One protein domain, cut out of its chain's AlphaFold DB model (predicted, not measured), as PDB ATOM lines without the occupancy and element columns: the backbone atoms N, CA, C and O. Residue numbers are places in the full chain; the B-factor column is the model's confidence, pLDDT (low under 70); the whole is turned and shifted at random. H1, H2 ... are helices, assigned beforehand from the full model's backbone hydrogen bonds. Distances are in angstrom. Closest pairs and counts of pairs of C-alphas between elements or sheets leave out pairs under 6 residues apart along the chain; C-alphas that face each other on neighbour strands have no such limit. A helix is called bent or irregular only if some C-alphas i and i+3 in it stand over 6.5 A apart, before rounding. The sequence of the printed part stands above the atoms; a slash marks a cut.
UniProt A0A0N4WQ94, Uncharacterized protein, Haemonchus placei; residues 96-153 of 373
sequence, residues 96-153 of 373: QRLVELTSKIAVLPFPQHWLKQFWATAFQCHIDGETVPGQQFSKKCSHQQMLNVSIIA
ATOM      1  N   GLN A  96     -55.562  27.969 -26.098       69.38
ATOM      2  CA  GLN A  96     -54.118  27.991 -26.360       69.38
ATOM      3  C   GLN A  96     -53.303  28.467 -25.147       69.38
ATOM      4  O   GLN A  96     -52.286  27.863 -24.807       69.38
ATOM      5  N   ARG A  97     -53.786  29.486 -24.425       69.94
ATOM      6  CA  ARG A  97     -53.119  30.023 -23.227       69.94
ATOM      7  C   ARG A  97     -53.108  29.004 -22.085       69.94
ATOM      8  O   ARG A  97     -52.142  28.924 -21.327       69.94
ATOM      9  N   LEU A  98     -54.168  28.200 -21.966       72.69
ATOM     10  CA  LEU A  98     -54.243  27.118 -20.983       72.69
ATOM     11  C   LEU A  98     -53.207  26.023 -21.288       72.69
ATOM     12  O   LEU A  98     -52.533  25.541 -20.378       72.69
ATOM     13  N   VAL A  99     -53.018  25.670 -22.562       74.62
ATOM     14  CA  VAL A  99     -51.972  24.719 -22.984       74.62
ATOM     15  C   VAL A  99     -50.573  25.248 -22.635       74.62
ATOM     16  O   VAL A  99     -49.758  24.522 -22.065       74.62
ATOM     17  N   GLU A 100     -50.305  26.534 -22.869       77.31
ATOM     18  CA  GLU A 100     -49.036  27.160 -22.475       77.31
ATOM     19  C   GLU A 100     -48.806  27.128 -20.957       77.31
ATOM     20  O   GLU A 100     -47.719  26.763 -20.503       77.31
ATOM     21  N   LEU A 101     -49.818  27.476 -20.156       74.44
ATOM     22  CA  LEU A 101     -49.727  27.454 -18.691       74.44
ATOM     23  C   LEU A 101     -49.486  26.037 -18.161       74.44
ATOM     24  O   LEU A 101     -48.656  25.834 -17.273       74.44
ATOM     25  N   THR A 102     -50.174  25.050 -18.733       73.75
ATOM     26  CA  THR A 102     -50.078  23.650 -18.299       73.75
ATOM     27  C   THR A 102     -48.738  23.014 -18.654       73.75
ATOM     28  O   THR A 102     -48.220  22.221 -17.867       73.75
ATOM     29  N   SER A 103     -48.102  23.442 -19.748       73.94
ATOM     30  CA  SER A 103     -46.748  22.998 -20.114       73.94
ATOM     31  C   SER A 103     -45.687  23.339 -19.056       73.94
ATOM     32  O   SER A 103     -44.696  22.626 -18.911       73.94
ATOM     33  N   LYS A 104     -45.912  24.399 -18.266       73.94
ATOM     34  CA  LYS A 104     -44.975  24.877 -17.238       73.94
ATOM     35  C   LYS A 104     -45.194  24.238 -15.865       73.94
ATOM     36  O   LYS A 104     -44.375  24.463 -14.977       73.94
ATOM     37  N   ILE A 105     -46.244  23.428 -15.678       72.50
ATOM     38  CA  ILE A 105     -46.621  22.852 -14.370       72.50
ATOM     39  C   ILE A 105     -45.473  22.066 -13.727       72.50
ATOM     40  O   ILE A 105     -45.248  22.199 -12.526       72.50
ATOM     41  N   ALA A 106     -44.712  21.307 -14.518       63.72
ATOM     42  CA  ALA A 106     -43.602  20.495 -14.015       63.72
ATOM     43  C   ALA A 106     -42.442  21.321 -13.418       63.72
ATOM     44  O   ALA A 106     -41.627  20.779 -12.677       63.72
ATOM     45  N   VAL A 107     -42.365  22.618 -13.732       68.12
ATOM     46  CA  VAL A 107     -41.270  23.520 -13.330       68.12
ATOM     47  C   VAL A 107     -41.698  24.461 -12.194       68.12
ATOM     48  O   VAL A 107     -40.893  25.242 -11.689       68.12
ATOM     49  N   LEU A 108     -42.964  24.418 -11.766       64.50
ATOM     50  CA  LEU A 108     -43.472  25.348 -10.759       64.50
ATOM     51  C   LEU A 108     -42.960  24.987  -9.351       64.50
ATOM     52  O   LEU A 108     -42.929  23.812  -8.983       64.50
ATOM     53  N   PRO A 109     -42.624  25.988  -8.514       59.66
ATOM     54  CA  PRO A 109     -42.077  25.784  -7.169       59.66
ATOM     55  C   PRO A 109     -43.135  25.333  -6.142       59.66
ATOM     56  O   PRO A 109     -42.942  25.493  -4.938       59.66
ATOM     57  N   PHE A 110     -44.280  24.808  -6.593       57.88
ATOM     58  CA  PHE A 110     -45.372  24.383  -5.721       57.88
ATOM     59  C   PHE A 110     -44.939  23.247  -4.784       57.88
ATOM     60  O   PHE A 110     -44.041  22.475  -5.134       57.88
ATOM     61  N   PRO A 111     -45.596  23.100  -3.613       58.41
ATOM     62  CA  PRO A 111     -45.333  21.985  -2.716       58.41
ATOM     63  C   PRO A 111     -45.492  20.667  -3.478       58.41
ATOM     64  O   PRO A 111     -46.591  20.274  -3.860       58.41
ATOM     65  N   GLN A 112     -44.364  20.004  -3.720       67.44
ATOM     66  CA  GLN A 112     -44.233  18.895  -4.665       67.44
ATOM     67  C   GLN A 112     -45.158  17.709  -4.340       67.44
ATOM     68  O   GLN A 112     -45.500  16.939  -5.229       67.44
ATOM     69  N   HIS A 113     -45.605  17.572  -3.090       75.56
ATOM     70  CA  HIS A 113     -46.396  16.429  -2.633       75.56
ATOM     71  C   HIS A 113     -47.770  16.311  -3.306       75.56
ATOM     72  O   HIS A 113     -48.108  15.238  -3.804       75.56
ATOM     73  N   TRP A 114     -48.563  17.389  -3.382       79.31
ATOM     74  CA  TRP A 114     -49.895  17.299  -4.002       79.31
ATOM     75  C   TRP A 114     -49.791  17.079  -5.512       79.31
ATOM     76  O   TRP A 114     -50.593  16.340  -6.080       79.31
ATOM     77  N   LEU A 115     -48.786  17.682  -6.158       78.19
ATOM     78  CA  LEU A 115     -48.571  17.541  -7.593       78.19
ATOM     79  C   LEU A 115     -48.137  16.114  -7.937       78.19
ATOM     80  O   LEU A 115     -48.657  15.530  -8.882       78.19
ATOM     81  N   LYS A 116     -47.249  15.522  -7.129       77.19
ATOM     82  CA  LYS A 116     -46.869  14.109  -7.237       77.19
ATOM     83  C   LYS A 116     -48.058  13.179  -7.011       77.19
ATOM     84  O   LYS A 116     -48.252  12.263  -7.802       77.19
ATOM     85  N   GLN A 117     -48.879  13.428  -5.988       79.50
ATOM     86  CA  GLN A 117     -50.085  12.635  -5.728       79.50
ATOM     87  C   GLN A 117     -51.090  12.737  -6.883       79.50
ATOM     88  O   GLN A 117     -51.643  11.723  -7.317       79.50
ATOM     89  N   PHE A 118     -51.308  13.944  -7.403       80.88
ATOM     90  CA  PHE A 118     -52.134  14.178  -8.582       80.88
ATOM     91  C   PHE A 118     -51.590  13.410  -9.788       80.88
ATOM     92  O   PHE A 118     -52.342  12.678 -10.419       80.88
ATOM     93  N   TRP A 119     -50.287  13.514 -10.068       80.44
ATOM     94  CA  TRP A 119     -49.645  12.843 -11.199       80.44
ATOM     95  C   TRP A 119     -49.750  11.319 -11.097       80.44
ATOM     96  O   TRP A 119     -50.185  10.659 -12.039       80.44
ATOM     97  N   ALA A 120     -49.437  10.766  -9.923       80.19
ATOM     98  CA  ALA A 120     -49.564   9.345  -9.622       80.19
ATOM     99  C   ALA A 120     -51.000   8.842  -9.831       80.19
ATOM    100  O   ALA A 120     -51.214   7.796 -10.436       80.19
ATOM    101  N   THR A 121     -51.992   9.618  -9.388       81.00
ATOM    102  CA  THR A 121     -53.414   9.270  -9.527       81.00
ATOM    103  C   THR A 121     -53.900   9.402 -10.972       81.00
ATOM    104  O   THR A 121     -54.602   8.522 -11.466       81.00
ATOM    105  N   ALA A 122     -53.510  10.473 -11.665       78.50
ATOM    106  CA  ALA A 122     -53.923  10.764 -13.035       78.50
ATOM    107  C   ALA A 122     -53.377   9.734 -14.033       78.50
ATOM    108  O   ALA A 122     -54.101   9.294 -14.923       78.50
ATOM    109  N   PHE A 123     -52.120   9.314 -13.860       80.25
ATOM    110  CA  PHE A 123     -51.461   8.331 -14.724       80.25
ATOM    111  C   PHE A 123     -51.467   6.904 -14.157       80.25
ATOM    112  O   PHE A 123     -50.918   6.002 -14.791       80.25
ATOM    113  N   GLN A 124     -52.083   6.692 -12.988       83.94
ATOM    114  CA  GLN A 124     -52.140   5.407 -12.281       83.94
ATOM    115  C   GLN A 124     -50.753   4.756 -12.147       83.94
ATOM    116  O   GLN A 124     -50.542   3.596 -12.518       83.94
ATOM    117  N   CYS A 125     -49.785   5.528 -11.651       82.00
ATOM    118  CA  CYS A 125     -48.380   5.141 -11.551       82.00
ATOM    119  C   CYS A 125     -47.754   5.569 -10.214       82.00
ATOM    120  O   CYS A 125     -48.273   6.455  -9.543       82.00
ATOM    121  N   HIS A 126     -46.657   4.931  -9.795       81.69
ATOM    122  CA  HIS A 126     -45.903   5.312  -8.597       81.69
ATOM    123  C   HIS A 126     -44.672   6.158  -8.943       81.69
ATOM    124  O   HIS A 126     -44.054   6.002 -10.002       81.69
ATOM    125  N   ILE A 127     -44.321   7.042  -8.009       77.19
ATOM    126  CA  ILE A 127     -43.131   7.894  -8.041       77.19
ATOM    127  C   ILE A 127     -42.218   7.424  -6.904       77.19
ATOM    128  O   ILE A 127     -42.654   7.352  -5.755       77.19
ATOM    129  N   ASP A 128     -40.971   7.074  -7.223       67.75
ATOM    130  CA  ASP A 128     -40.016   6.535  -6.248       67.75
ATOM    131  C   ASP A 128     -39.734   7.544  -5.116       67.75
ATOM    132  O   ASP A 128     -39.527   8.733  -5.367       67.75
ATOM    133  N   GLY A 129     -39.686   7.061  -3.869       65.56
ATOM    134  CA  GLY A 129     -39.289   7.856  -2.699       65.56
ATOM    135  C   GLY A 129     -40.421   8.429  -1.836       65.56
ATOM    136  O   GLY A 129     -40.119   9.098  -0.852       65.56
ATOM    137  N   GLU A 130     -41.698   8.154  -2.134       61.69
ATOM    138  CA  GLU A 130     -42.823   8.530  -1.259       61.69
ATOM    139  C   GLU A 130     -43.682   7.319  -0.862       61.69
ATOM    140  O   GLU A 130     -44.251   6.619  -1.698       61.69
ATOM    141  N   THR A 131     -43.821   7.087   0.446       57.53
ATOM    142  CA  THR A 131     -44.785   6.134   1.011       57.53
ATOM    143  C   THR A 131     -46.135   6.824   1.165       57.53
ATOM    144  O   THR A 131     -46.487   7.293   2.247       57.53
ATOM    145  N   VAL A 132     -46.892   6.937   0.073       59.38
ATOM    146  CA  VAL A 132     -48.268   7.445   0.154       59.38
ATOM    147  C   VAL A 132     -49.146   6.368   0.817       59.38
ATOM    148  O   VAL A 132     -49.110   5.214   0.380       59.38
ATOM    149  N   PRO A 133     -49.919   6.683   1.875       51.66
ATOM    150  CA  PRO A 133     -50.842   5.731   2.480       51.66
ATOM    151  C   PRO A 133     -52.052   5.520   1.557       51.66
ATOM    152  O   PRO A 133     -52.887   6.405   1.388       51.66
ATOM    153  N   GLY A 134     -52.130   4.344   0.935       58.31
ATOM    154  CA  GLY A 134     -53.153   3.987  -0.055       58.31
ATOM    155  C   GLY A 134     -52.545   3.183  -1.205       58.31
ATOM    156  O   GLY A 134     -51.332   3.206  -1.381       58.31
ATOM    157  N   GLN A 135     -53.371   2.422  -1.935       57.75
ATOM    158  CA  GLN A 135     -52.958   1.474  -2.985       57.75
ATOM    159  C   GLN A 135     -51.802   2.011  -3.844       57.75
ATOM    160  O   GLN A 135     -51.975   2.936  -4.634       57.75
ATOM    161  N   GLN A 136     -50.619   1.415  -3.688       66.25
ATOM    162  CA  GLN A 136     -49.463   1.740  -4.511       66.25
ATOM    163  C   GLN A 136     -49.716   1.208  -5.921       66.25
ATOM    164  O   GLN A 136     -49.897   0.006  -6.125       66.25
ATOM    165  N   PHE A 137     -49.766   2.108  -6.900       73.62
ATOM    166  CA  PHE A 137     -49.854   1.722  -8.303       73.62
ATOM    167  C   PHE A 137     -48.617   0.900  -8.688       73.62
ATOM    168  O   PHE A 137     -47.489   1.284  -8.394       73.62
ATOM    169  N   SER A 138     -48.798  -0.231  -9.371       74.75
ATOM    170  CA  SER A 138     -47.704  -1.177  -9.648       74.75
ATOM    171  C   SER A 138     -46.689  -0.684 -10.687       74.75
ATOM    172  O   SER A 138     -45.558  -1.164 -10.721       74.75
ATOM    173  N   LYS A 139     -47.064   0.277 -11.539       84.88
ATOM    174  CA  LYS A 139     -46.232   0.777 -12.643       84.88
ATOM    175  C   LYS A 139     -45.520   2.072 -12.268       84.88
ATOM    176  O   LYS A 139     -46.153   2.972 -11.729       84.88
ATOM    177  N   LYS A 140     -44.239   2.193 -12.614       81.81
ATOM    178  CA  LYS A 140     -43.469   3.434 -12.446       81.81
ATOM    179  C   LYS A 140     -43.919   4.493 -13.458       81.81
ATOM    180  O   LYS A 140     -44.178   4.163 -14.618       81.81
ATOM    181  N   CYS A 141     -44.015   5.754 -13.034       81.00
ATOM    182  CA  CYS A 141     -44.356   6.856 -13.937       81.00
ATOM    183  C   CYS A 141     -43.260   7.066 -14.997       81.00
ATOM    184  O   CYS A 141     -42.070   7.051 -14.682       81.00
ATOM    185  N   SER A 142     -43.657   7.268 -16.259       80.94
ATOM    186  CA  SER A 142     -42.718   7.555 -17.353       80.94
ATOM    187  C   SER A 142     -42.373   9.045 -17.404       80.94
ATOM    188  O   SER A 142     -43.241   9.897 -17.230       80.94
ATOM    189  N   HIS A 143     -41.119   9.362 -17.726       74.94
ATOM    190  CA  HIS A 143     -40.641  10.739 -17.893       74.94
ATOM    191  C   HIS A 143     -41.178  11.439 -19.154       74.94
ATOM    192  O   HIS A 143     -40.997  12.641 -19.305       74.94
ATOM    193  N   GLN A 144     -41.829  10.705 -20.061       75.56
ATOM    194  CA  GLN A 144     -42.397  11.238 -21.307       75.56
ATOM    195  C   GLN A 144     -43.904  11.527 -21.207       75.56
ATOM    196  O   GLN A 144     -44.543  11.855 -22.205       75.56
ATOM    197  N   GLN A 145     -44.502  11.368 -20.024       73.50
ATOM    198  CA  GLN A 145     -45.923  11.636 -19.822       73.50
ATOM    199  C   GLN A 145     -46.204  13.137 -19.921       73.50
ATOM    200  O   GLN A 145     -45.543  13.947 -19.278       73.50
ATOM    201  N   MET A 146     -47.216  13.500 -20.708       73.62
ATOM    202  CA  MET A 146     -47.699  14.873 -20.819       73.62
ATOM    203  C   MET A 146     -49.141  14.956 -20.337       73.62
ATOM    204  O   MET A 146     -49.982  14.134 -20.703       73.62
ATOM    205  N   LEU A 147     -49.427  15.963 -19.515       73.69
ATOM    206  CA  LEU A 147     -50.772  16.235 -19.035       73.69
ATOM    207  C   LEU A 147     -51.520  17.057 -20.085       73.69
ATOM    208  O   LEU A 147     -51.262  18.250 -20.237       73.69
ATOM    209  N   ASN A 148     -52.468  16.436 -20.785       72.94
ATOM    210  CA  ASN A 148     -53.394  17.185 -21.621       72.94
ATOM    211  C   ASN A 148     -54.656  17.538 -20.824       72.94
ATOM    212  O   ASN A 148     -55.561  16.718 -20.656       72.94
ATOM    213  N   VAL A 149     -54.711  18.773 -20.325       71.94
ATOM    214  CA  VAL A 149     -55.819  19.247 -19.484       71.94
ATOM    215  C   VAL A 149     -57.142  19.299 -20.245       71.94
ATOM    216  O   VAL A 149     -58.180  19.056 -19.635       71.94
ATOM    217  N   SER A 150     -57.131  19.498 -21.568       68.38
ATOM    218  CA  SER A 150     -58.371  19.525 -22.355       68.38
ATOM    219  C   SER A 150     -59.078  18.167 -22.407       68.38
ATOM    220  O   SER A 150     -60.283  18.124 -22.620       68.38
ATOM    221  N   ILE A 151     -58.349  17.063 -22.199       68.81
ATOM    222  CA  ILE A 151     -58.917  15.706 -22.148       68.81
ATOM    223  C   ILE A 151     -59.547  15.433 -20.778       68.81
ATOM    224  O   ILE A 151     -60.576  14.773 -20.683       68.81
ATOM    225  N   ILE A 152     -58.927  15.936 -19.710       68.12
ATOM    226  CA  ILE A 152     -59.351  15.666 -18.329       68.12
ATOM    227  C   ILE A 152     -60.493  16.598 -17.915       68.12
ATOM    228  O   ILE A 152     -61.423  16.183 -17.226       68.12
ATOM    229  N   ALA A 153     -60.415  17.863 -18.324       67.88
ATOM    230  CA  ALA A 153     -61.366  18.902 -17.970       67.88
ATOM    231  C   ALA A 153     -61.561  19.859 -19.156       67.88
ATOM    232  O   ALA A 153     -61.074  20.988 -19.159       67.88
TER     233      ALA A 153
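This is residues 96 to 153 of the 373 residues of an uncharacterized protein of Haemonchus placei (UniProt A0A0N4WQ94). One helix, H2, stands by itself in the middle, crosswise to the long axis, with H1 and the very short H3 near each other toward one end of that axis and a wide loop of the chain, around residues 128 to 136, at the other end. The loop is part of the long link of residues 124 to 148, which leaves the end of H2, swings out and folds back past H2 to reach H3; residues 107 to 112, of which 112 belongs to H2, stick out. This is a loosely joined arrangement in which no two named helices touch. The printed part has 58 residues with three named helices, in the order H1, H2, H3, and no named strand; the class is all helix, though under half of the residues, 24 of the 58, are in named elements. The whole is only just compact, close to loose, with a radius of gyration of the C-alphas of 12.2 A and spans of 36 by 24 by 19 A along the three main axes.

The longest helix is H2, residues 112 to 123, and it touches no helix. Before it in the chain comes H1, residues 96 to 103, and the two are apart, with no C-alpha of the one within 8 A of the other. After it comes H3, residues 149 to 152, and H2 and H3 are apart as well. H1 and H3 are near each other: they are close but not clearly touching, with 2 pairs of C-alphas within 8 A. Their closest C-alphas are those of Thr 102 and Val 149, 7.3 A apart, and their centres are 11.3 A apart. In the backbones of H1 and H2 every pair of O of residue i and N of residue i+4 is within hydrogen-bond range. H3, with four residues, is too short for any such pair; its 1 pair of O of residue i and N of residue i+3 is within range.

H2 begins at Gln 112, whose C-alpha is at (-44.233, 18.895, -4.665), and ends at Phe 123, whose C-alpha is at (-51.461, 8.331, -14.724); its 12 residues measure 16.3 A from first to last C-alpha. H1 has 8 residues and measures 10.9 A from first to last C-alpha; it begins with the printed part, at C-alpha 96, (-54.118, 27.991, -26.360). H3 runs from Val 149 to Ile 152 and measures 5.2 A from first to last C-alpha, ending at C-alpha 152, (-59.351, 15.666, -18.329). No helix is bent or irregular.

The two C-alphas farthest apart are those of Gln 96, in H1, and Pro 133, in the long link, at 36.6 A. The first and last printed C-alphas, those of Gln 96 and Ala 153, are 14.3 A apart. The printed part has no cut and is one domain of a chain of 373 residues. The link from H1 to H2, with 8 residues, is short but not tight. The link from H2 to H3, residues 124 to 148, is long, with 25 residues and no named element; its C-alphas lie 7 to 17 A from the mean of the C-alphas. Residues 107 to 112, of which 112 belongs to H2, stand free: no C-alpha 8 or more residues away along the chain is within 10 A of theirs. The mean pLDDT of the printed part is 72.1. The model's confidence is low, under 70, at 22 residues: 96 to 97, 106 to 112, 128 to 136 and 150 to 153. The mean pLDDT is 73 for H1, 78 for H2 and 69 for H3.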